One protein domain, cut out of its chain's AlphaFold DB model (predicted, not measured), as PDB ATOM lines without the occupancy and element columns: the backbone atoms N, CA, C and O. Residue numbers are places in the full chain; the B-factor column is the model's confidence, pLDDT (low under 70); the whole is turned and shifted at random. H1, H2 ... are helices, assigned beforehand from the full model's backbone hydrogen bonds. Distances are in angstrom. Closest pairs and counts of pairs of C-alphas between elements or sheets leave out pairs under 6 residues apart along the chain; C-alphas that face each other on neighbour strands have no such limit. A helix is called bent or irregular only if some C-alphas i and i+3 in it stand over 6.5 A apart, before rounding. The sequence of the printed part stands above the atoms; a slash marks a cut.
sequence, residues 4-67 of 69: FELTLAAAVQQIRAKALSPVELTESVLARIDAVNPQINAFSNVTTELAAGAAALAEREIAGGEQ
ATOM      1  N   PHE A   4     149.923  98.725 107.489       97.50
ATOM      2  CA  PHE A   4     148.479  98.873 107.229       97.50
ATOM      3  C   PHE A   4     147.657  97.582 107.443       97.50
ATOM      4  O   PHE A   4     146.430  97.643 107.486       97.50
ATOM      5  N   GLU A   5     148.302  96.413 107.542       98.12
ATOM      6  CA  GLU A   5     147.642  95.122 107.791       98.12
ATOM      7  C   GLU A   5     147.419  94.853 109.290       98.12
ATOM      8  O   GLU A   5     146.757  93.881 109.659       98.12
ATOM      9  N   LEU A   6     147.981  95.685 110.172       98.00
ATOM     10  CA  LEU A   6     147.825  95.539 111.614       98.00
ATOM     11  C   LEU A   6     146.409  95.912 112.057       98.00
ATOM     12  O   LEU A   6     145.802  96.870 111.580       98.00
ATOM     13  N   THR A   7     145.907  95.202 113.067       98.06
ATOM     14  CA  THR A   7     144.769  95.715 113.833       98.06
ATOM     15  C   THR A   7     145.193  96.975 114.579       98.06
ATOM     16  O   THR A   7     146.358  97.123 114.960       98.06
ATOM     17  N   LEU A   8     144.233  97.852 114.880       96.19
ATOM     18  CA  LEU A   8     144.503  99.049 115.676       96.19
ATOM     19  C   LEU A   8     145.185  98.708 117.012       96.19
ATOM     20  O   LEU A   8     146.151  99.356 117.401       96.19
ATOM     21  N   ALA A   9     144.726  97.651 117.691       97.62
ATOM     22  CA  ALA A   9     145.324  97.205 118.947       97.62
ATOM     23  C   ALA A   9     146.787  96.765 118.771       97.62
ATOM     24  O   ALA A   9     147.633  97.150 119.576       97.62
ATOM     25  N   ALA A  10     147.106  96.005 117.717       97.81
ATOM     26  CA  ALA A  10     148.476  95.576 117.439       97.81
ATOM     27  C   ALA A  10     149.387  96.759 117.078       97.81
ATOM     28  O   ALA A  10     150.507  96.838 117.581       97.81
ATOM     29  N   ALA A  11     148.893  97.705 116.276       97.38
ATOM     30  CA  ALA A  11     149.616  98.927 115.944       97.38
ATOM     31  C   ALA A  11     149.938  99.756 117.199       97.38
ATOM     32  O   ALA A  11     151.084 100.146 117.396       97.38
ATOM     33  N   VAL A  12     148.971  99.939 118.108       95.56
ATOM     34  CA  VAL A  12     149.193 100.640 119.386       95.56
ATOM     35  C   VAL A  12     150.272  99.956 120.230       95.56
ATOM     36  O   VAL A  12     151.108 100.643 120.815       95.56
ATOM     37  N   GLN A  13     150.285  98.620 120.297       96.31
ATOM     38  CA  GLN A  13     151.329  97.894 121.031       96.31
ATOM     39  C   GLN A  13     152.718  98.117 120.421       96.31
ATOM     40  O   GLN A  13     153.667  98.373 121.157       96.31
ATOM     41  N   GLN A  14     152.841  98.073 119.092       97.06
ATOM     42  CA  GLN A  14     154.124  98.305 118.418       97.06
ATOM     43  C   GLN A  14     154.603  99.755 118.550       97.06
ATOM     44  O   GLN A  14     155.794  99.974 118.764       97.06
ATOM     45  N   ILE A  15     153.682 100.722 118.513       95.62
ATOM     46  CA  ILE A  15     153.986 102.142 118.730       95.62
ATOM     47  C   ILE A  15     154.505 102.387 120.145       95.62
ATOM     48  O   ILE A  15     155.546 103.015 120.319       95.62
ATOM     49  N   ARG A  16     153.850 101.818 121.162       93.25
ATOM     50  CA  ARG A  16     154.337 101.882 122.553       93.25
ATOM     51  C   ARG A  16     155.695 101.208 122.727       93.25
ATOM     52  O   ARG A  16     156.533 101.691 123.474       93.25
ATOM     53  N   ALA A  17     155.924 100.104 122.018       94.75
ATOM     54  CA  ALA A  17     157.207  99.411 122.008       94.75
ATOM     55  C   ALA A  17     158.286 100.121 121.164       94.75
ATOM     56  O   ALA A  17     159.396  99.601 121.068       94.75
ATOM     57  N   LYS A  18     157.976 101.270 120.538       93.88
ATOM     58  CA  LYS A  18     158.861 102.011 119.616       93.88
ATOM     59  C   LYS A  18     159.357 101.164 118.435       93.88
ATOM     60  O   LYS A  18     160.388 101.461 117.844       93.88
ATOM     61  N   ALA A  19     158.624 100.101 118.105       96.25
ATOM     62  CA  ALA A  19     158.911  99.203 116.988       96.25
ATOM     63  C   ALA A  19     158.246  99.662 115.680       96.25
ATOM     64  O   ALA A  19     158.579  99.151 114.615       96.25
ATOM     65  N   LEU A  20     157.290 100.586 115.779       97.38
ATOM     66  CA  LEU A  20     156.592 101.219 114.669       97.38
ATOM     67  C   LEU A  20     156.289 102.661 115.067       97.38
ATOM     68  O   LEU A  20     155.764 102.894 116.151       97.38
ATOM     69  N   SER A  21     156.582 103.628 114.217       97.25
ATOM     70  CA  SER A  21     156.223 105.023 114.457       97.25
ATOM     71  C   SER A  21     154.802 105.333 113.946       97.25
ATOM     72  O   SER A  21     154.327 104.700 112.994       97.25
ATOM     73  N   PRO A  22     154.076 106.304 114.543       97.25
ATOM     74  CA  PRO A  22     152.810 106.782 113.986       97.25
ATOM     75  C   PRO A  22     152.949 107.274 112.540       97.25
ATOM     76  O   PRO A  22     152.048 107.047 111.735       97.25
ATOM     77  N   VAL A  23     154.081 107.908 112.207       97.75
ATOM     78  CA  VAL A  23     154.396 108.378 110.850       97.75
ATOM     79  C   VAL A  23     154.520 107.192 109.899       97.75
ATOM     80  O   VAL A  23     153.810 107.152 108.897       97.75
ATOM     81  N   GLU A  24     155.310 106.178 110.259       97.88
ATOM     82  CA  GLU A  24     155.495 104.970 109.440       97.88
ATOM     83  C   GLU A  24     154.169 104.231 109.178       97.88
ATOM     84  O   GLU A  24     153.910 103.751 108.070       97.88
ATOM     85  N   LEU A  25     153.287 104.154 110.182       98.25
ATOM     86  CA  LEU A  25     151.960 103.558 110.015       98.25
ATOM     87  C   LEU A  25     151.094 104.365 109.040       98.25
ATOM     88  O   LEU A  25     150.463 103.790 108.152       98.25
ATOM     89  N   THR A  26     151.048 105.688 109.202       98.19
ATOM     90  CA  THR A  26     150.255 106.564 108.332       98.19
ATOM     91  C   THR A  26     150.752 106.524 106.890       98.19
ATOM     92  O   THR A  26     149.937 106.394 105.976       98.19
ATOM     93  N   GLU A  27     152.067 106.549 106.672       98.25
ATOM     94  CA  GLU A  27     152.671 106.395 105.345       98.25
ATOM     95  C   GLU A  27     152.294 105.055 104.704       98.25
ATOM     96  O   GLU A  27     151.900 105.011 103.538       98.25
ATOM     97  N   SER A  28     152.321 103.965 105.478       98.44
ATOM     98  CA  SER A  28     151.906 102.642 105.004       98.44
ATOM     99  C   SER A  28     150.445 102.616 104.532       98.44
ATOM    100  O   SER A  28     150.132 102.022 103.496       98.44
ATOM    101  N   VAL A  29     149.542 103.281 105.258       98.12
ATOM    102  CA  VAL A  29     148.119 103.378 104.889       98.12
ATOM    103  C   VAL A  29     147.926 104.235 103.638       98.12
ATOM    104  O   VAL A  29     147.194 103.826 102.736       98.12
ATOM    105  N   LEU A  30     148.591 105.387 103.546       98.19
ATOM    106  CA  LEU A  30     148.514 106.268 102.376       98.19
ATOM    107  C   LEU A  30     149.027 105.565 101.112       98.19
ATOM    108  O   LEU A  30     148.332 105.547 100.100       98.19
ATOM    109  N   ALA A  31     150.160 104.865 101.201       98.12
ATOM    110  CA  ALA A  31     150.686 104.068 100.095       98.12
ATOM    111  C   ALA A  31     149.706 102.965  99.650       98.12
ATOM    112  O   ALA A  31     149.578 102.662  98.461       98.12
ATOM    113  N   ARG A  32     148.973 102.362 100.596       97.75
ATOM    114  CA  ARG A  32     147.929 101.380 100.276       97.75
ATOM    115  C   ARG A  32     146.742 102.023  99.566       97.75
ATOM    116  O   ARG A  32     146.206 101.413  98.639       97.75
ATOM    117  N   ILE A  33     146.332 103.220  99.986       98.00
ATOM    118  CA  ILE A  33     145.275 103.989  99.323       98.00
ATOM    119  C   ILE A  33     145.690 104.291  97.882       98.00
ATOM    120  O   ILE A  33     144.934 103.958  96.972       98.00
ATOM    121  N   ASP A  34     146.900 104.804  97.659       96.94
ATOM    122  CA  ASP A  34     147.403 105.133  96.319       96.94
ATOM    123  C   ASP A  34     147.420 103.914  95.383       96.94
ATOM    124  O   ASP A  34     147.051 104.008  94.212       96.94
ATOM    125  N   ALA A  35     147.777 102.738  95.907       97.38
ATOM    126  CA  ALA A  35     147.833 101.508  95.123       97.38
ATOM    127  C   ALA A  35     146.452 100.923  94.757       97.38
ATOM    128  O   ALA A  35     146.340 100.195  93.769       97.38
ATOM    129  N   VAL A  36     145.408 101.178  95.556       98.00
ATOM    130  CA  VAL A  36     144.120 100.454  95.455       98.00
ATOM    131  C   VAL A  36     142.962 101.346  95.064       98.00
ATOM    132  O   VAL A  36     142.097 100.924  94.296       98.00
ATOM    133  N   ASN A  37     142.921 102.569  95.586       97.19
ATOM    134  CA  ASN A  37     141.805 103.476  95.376       97.19
ATOM    135  C   ASN A  37     141.482 103.712  93.887       97.19
ATOM    136  O   ASN A  37     140.295 103.732  93.573       97.19
ATOM    137  N   PRO A  38     142.449 103.770  92.943       96.38
ATOM    138  CA  PRO A  38     142.133 103.897  91.516       96.38
ATOM    139  C   PRO A  38     141.278 102.757  90.938       96.38
ATOM    140  O   PRO A  38     140.630 102.940  89.913       96.38
ATOM    141  N   GLN A  39     141.278 101.579  91.569       97.31
ATOM    142  CA  GLN A  39     140.547 100.399  91.091       97.31
ATOM    143  C   GLN A  39     139.128 100.311  91.660       97.31
ATOM    144  O   GLN A  39     138.237  99.777  91.006       97.31
ATOM    145  N   ILE A  40     138.927 100.801  92.886       97.62
ATOM    146  CA  ILE A  40     137.669 100.630  93.634       97.62
ATOM    147  C   ILE A  40     136.942 101.945  93.920       97.62
ATOM    148  O   ILE A  40     135.785 101.914  94.324       97.62
ATOM    149  N   ASN A  41     137.614 103.082  93.720       95.44
ATOM    150  CA  ASN A  41     137.108 104.433  93.953       95.44
ATOM    151  C   ASN A  41     136.423 104.597  95.327       95.44
ATOM    152  O   ASN A  41     135.309 105.108  95.430       95.44
ATOM    153  N   ALA A  42     137.074 104.102  96.384       96.56
ATOM    154  CA  ALA A  42     136.541 104.095  97.747       96.56
ATOM    155  C   ALA A  42     136.641 105.465  98.443       96.56
ATOM    156  O   ALA A  42     135.818 105.785  99.299       96.56
ATOM    157  N   PHE A  43     137.636 106.272  98.077       95.69
ATOM    158  CA  PHE A  43     137.852 107.619  98.590       95.69
ATOM    159  C   PHE A  43     137.674 108.640  97.470       95.69
ATOM    160  O   PHE A  43     138.426 108.626  96.495       95.69
ATOM    161  N   SER A  44     136.732 109.568  97.652       95.31
ATOM    162  CA  SER A  44     136.538 110.704  96.740       95.31
ATOM    163  C   SER A  44     137.615 111.781  96.892       95.31
ATOM    164  O   SER A  44     137.866 112.531  95.955       95.31
ATOM    165  N   ASN A  45     138.223 111.890  98.077       95.56
ATOM    166  CA  ASN A  45     139.309 112.822  98.362       95.56
ATOM    167  C   ASN A  45     140.230 112.237  99.437       95.56
ATOM    168  O   ASN A  45     139.748 111.748 100.460       95.56
ATOM    169  N   VAL A  46     141.539 112.320  99.217       96.06
ATOM    170  CA  VAL A  46     142.572 111.863 100.153       96.06
ATOM    171  C   VAL A  46     143.386 113.080 100.575       96.06
ATOM    172  O   VAL A  46     143.897 113.809  99.732       96.06
ATOM    173  N   THR A  47     143.486 113.325 101.881       96.94
ATOM    174  CA  THR A  47     144.198 114.481 102.449       96.94
ATOM    175  C   THR A  47     145.563 114.065 102.990       96.94
ATOM    176  O   THR A  47     145.757 113.952 104.204       96.94
ATOM    177  N   THR A  48     146.497 113.799 102.083       96.62
ATOM    178  CA  THR A  48     147.819 113.244 102.398       96.62
ATOM    179  C   THR A  48     148.617 114.136 103.346       96.62
ATOM    180  O   THR A  48     149.132 113.653 104.355       96.62
ATOM    181  N   GLU A  49     148.667 115.447 103.100       96.56
ATOM    182  CA  GLU A  49     149.461 116.373 103.917       96.56
ATOM    183  C   GLU A  49     148.902 116.512 105.335       96.56
ATOM    184  O   GLU A  49     149.660 116.562 106.305       96.56
ATOM    185  N   LEU A  50     147.572 116.536 105.474       97.94
ATOM    186  CA  LEU A  50     146.923 116.589 106.786       97.94
ATOM    187  C   LEU A  50     147.184 115.311 107.585       97.94
ATOM    188  O   LEU A  50     147.476 115.389 108.778       97.94
ATOM    189  N   ALA A  51     147.117 114.147 106.933       97.62
ATOM    190  CA  ALA A  51     147.405 112.868 107.571       97.62
ATOM    191  C   ALA A  51     148.866 112.797 108.048       97.62
ATOM    192  O   ALA A  51     149.113 112.464 109.206       97.62
ATOM    193  N   ALA A  52     149.820 113.189 107.198       96.44
ATOM    194  CA  ALA A  52     151.236 113.245 107.561       96.44
ATOM    195  C   ALA A  52     151.498 114.225 108.721       96.44
ATOM    196  O   ALA A  52     152.205 113.897 109.675       96.44
ATOM    197  N   GLY A  53     150.874 115.409 108.690       97.81
ATOM    198  CA  GLY A  53     150.986 116.402 109.759       97.81
ATOM    199  C   GLY A  53     150.443 115.907 111.105       97.81
ATOM    200  O   GLY A  53     151.074 116.124 112.142       97.81
ATOM    201  N   ALA A  54     149.306 115.207 111.094       97.75
ATOM    202  CA  ALA A  54     148.724 114.607 112.293       97.75
ATOM    203  C   ALA A  54     149.599 113.475 112.856       97.75
ATOM    204  O   ALA A  54     149.799 113.405 114.067       97.75
ATOM    205  N   ALA A  55     150.170 112.633 111.991       97.31
ATOM    206  CA  ALA A  55     151.062 111.555 112.407       97.31
ATOM    207  C   ALA A  55     152.340 112.091 113.069       97.31
ATOM    208  O   ALA A  55     152.726 111.627 114.140       97.31
ATOM    209  N   ALA A  56     152.940 113.137 112.490       96.75
ATOM    210  CA  ALA A  56     154.100 113.807 113.070       96.75
ATOM    211  C   ALA A  56     153.777 114.480 114.416       96.75
ATOM    212  O   ALA A  56     154.614 114.515 115.316       96.75
ATOM    213  N   LEU A  57     152.566 115.027 114.582       96.38
ATOM    214  CA  LEU A  57     152.126 115.548 115.876       96.38
ATOM    215  C   LEU A  57     151.997 114.428 116.913       96.38
ATOM    216  O   LEU A  57     152.572 114.557 117.991       96.38
ATOM    217  N   ALA A  58     151.318 113.334 116.567       94.19
ATOM    218  CA  ALA A  58     151.150 112.188 117.454       94.19
ATOM    219  C   ALA A  58     152.501 111.589 117.874       94.19
ATOM    220  O   ALA A  58     152.701 111.268 119.041       94.19
ATOM    221  N   GLU A  59     153.458 111.488 116.950       94.56
ATOM    222  CA  GLU A  59     154.813 111.023 117.253       94.56
ATOM    223  C   GLU A  59     155.505 111.909 118.298       94.56
ATOM    224  O   GLU A  59     156.072 111.394 119.264       94.56
ATOM    225  N   ARG A  60     155.391 113.238 118.175       93.69
ATOM    226  CA  ARG A  60     155.921 114.178 119.177       93.69
ATOM    227  C   ARG A  60     155.213 114.059 120.524       93.69
ATOM    228  O   ARG A  60     155.880 114.105 121.553       93.69
ATOM    229  N   GLU A  61     153.890 113.925 120.532       91.62
ATOM    230  CA  GLU A  61     153.103 113.774 121.762       91.62
ATOM    231  C   GLU A  61     153.448 112.476 122.495       91.62
ATOM    232  O   GLU A  61     153.625 112.487 123.709       91.62
ATOM    233  N   ILE A  62     153.619 111.376 121.761       88.31
ATOM    234  CA  ILE A  62     154.026 110.085 122.322       88.31
ATOM    235  C   ILE A  62     155.461 110.169 122.850       88.31
ATOM    236  O   ILE A  62     155.720 109.733 123.969       88.31
ATOM    237  N   ALA A  63     156.383 110.786 122.105       84.94
ATOM    238  CA  ALA A  63     157.766 110.965 122.545       84.94
ATOM    239  C   ALA A  63     157.897 111.895 123.769       84.94
ATOM    240  O   ALA A  63     158.745 111.661 124.629       84.94
ATOM    241  N   GLY A  64     157.071 112.945 123.860       76.31
ATOM    242  CA  GLY A  64     157.066 113.904 124.971       76.31
ATOM    243  C   GLY A  64     156.254 113.456 126.193       76.31
ATOM    244  O   GLY A  64     156.569 113.848 127.315       76.31
ATOM    245  N   GLY A  65     155.231 112.621 125.996       59.00
ATOM    246  CA  GLY A  65     154.309 112.149 127.034       59.00
ATOM    247  C   GLY A  65     154.853 111.032 127.931       59.00
ATOM    248  O   GLY A  65     154.322 110.827 129.020       59.00
ATOM    249  N   GLU A  66     155.941 110.352 127.550       56.28
ATOM    250  CA  GLU A  66     156.573 109.318 128.393       56.28
ATOM    251  C   GLU A  66     157.279 109.873 129.651       56.28
ATOM    252  O   GLU A  66     157.749 109.101 130.480       56.28
ATOM    253  N   GLN A  67     157.346 111.198 129.830       49.56
ATOM    254  CA  GLN A  67     157.945 111.847 131.009       49.56
ATOM    255  C   GLN A  67     156.932 112.158 132.135       49.56
ATOM    256  O   GLN A  67     157.333 112.698 133.164       49.56
TER     257      GLN A  67
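What this domain is: This is residues 4 to 67 of the 69 residues of an uncharacterized protein of Mycobacterium sp. 852002-51057_SCH5723018 (UniProt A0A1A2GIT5). Two long helices, H2 and H3, make an offset helical hairpin, H3 folding back beside the first part of H2, residues 22 to 30; the short helix H1 lies near the beginning of H2, on the side away from H3. The offset of H2 and H3 makes the long axis of a rod, only just one, with spans of 44 by 22 by 13 A. The printed part has 64 residues with three named helices, in the order H1, H2, H3, and no named strand; its class is all helix. It is only just loose, close to compact, with a radius of gyration of the C-alphas of 13.2 A.

How they stand to each other: Look first at H1, residues 8 to 16, and H2, residues 22 to 40: they are close but not clearly touching, and their closest C-alphas, those of Ile 15 and Pro 22, are 6.7 A apart. They run opposite ways at a shallow tilt of 32 degrees, only just short of steep. Next find H3, residues 48 to 65, which touches H2 at residues 22 to 30 alone; their closest C-alphas, those of Val 23 and Ala 55, are 4.9 A apart. H2 and H3 form a helical hairpin, opposite ways at a shallow tilt of 23 degrees. H1 and H3 are apart, but only just, at 8.2 A. In H1 and H3 every O i to N i+4 pair is within hydrogen-bond range; in H2, 13 of 15 are.

Where its parts are: Find C-alpha 8 at (144.503, 99.049, 115.676), where H1 begins; it ends at residue 16. H2 runs 26.1 A from C-alpha 22 at (152.810, 106.782, 113.986) to C-alpha 40, with a kink of 32 degrees near residue 34; it is irregular, C-alphas 35 and 38 being 7.2 A apart. H3 runs 25.5 A from residue 48 to C-alpha 65 at (154.309, 112.149, 127.034).

The domain as a whole: The two C-alphas farthest apart, those of Gln 39 and Gln 67, are 45.0 A apart. The printed part has no cut; the link from H1 to H2 is tight and that from H2 to H3 short. The mean pLDDT of the printed part is 94.2, with residues 65 to 67 under 70.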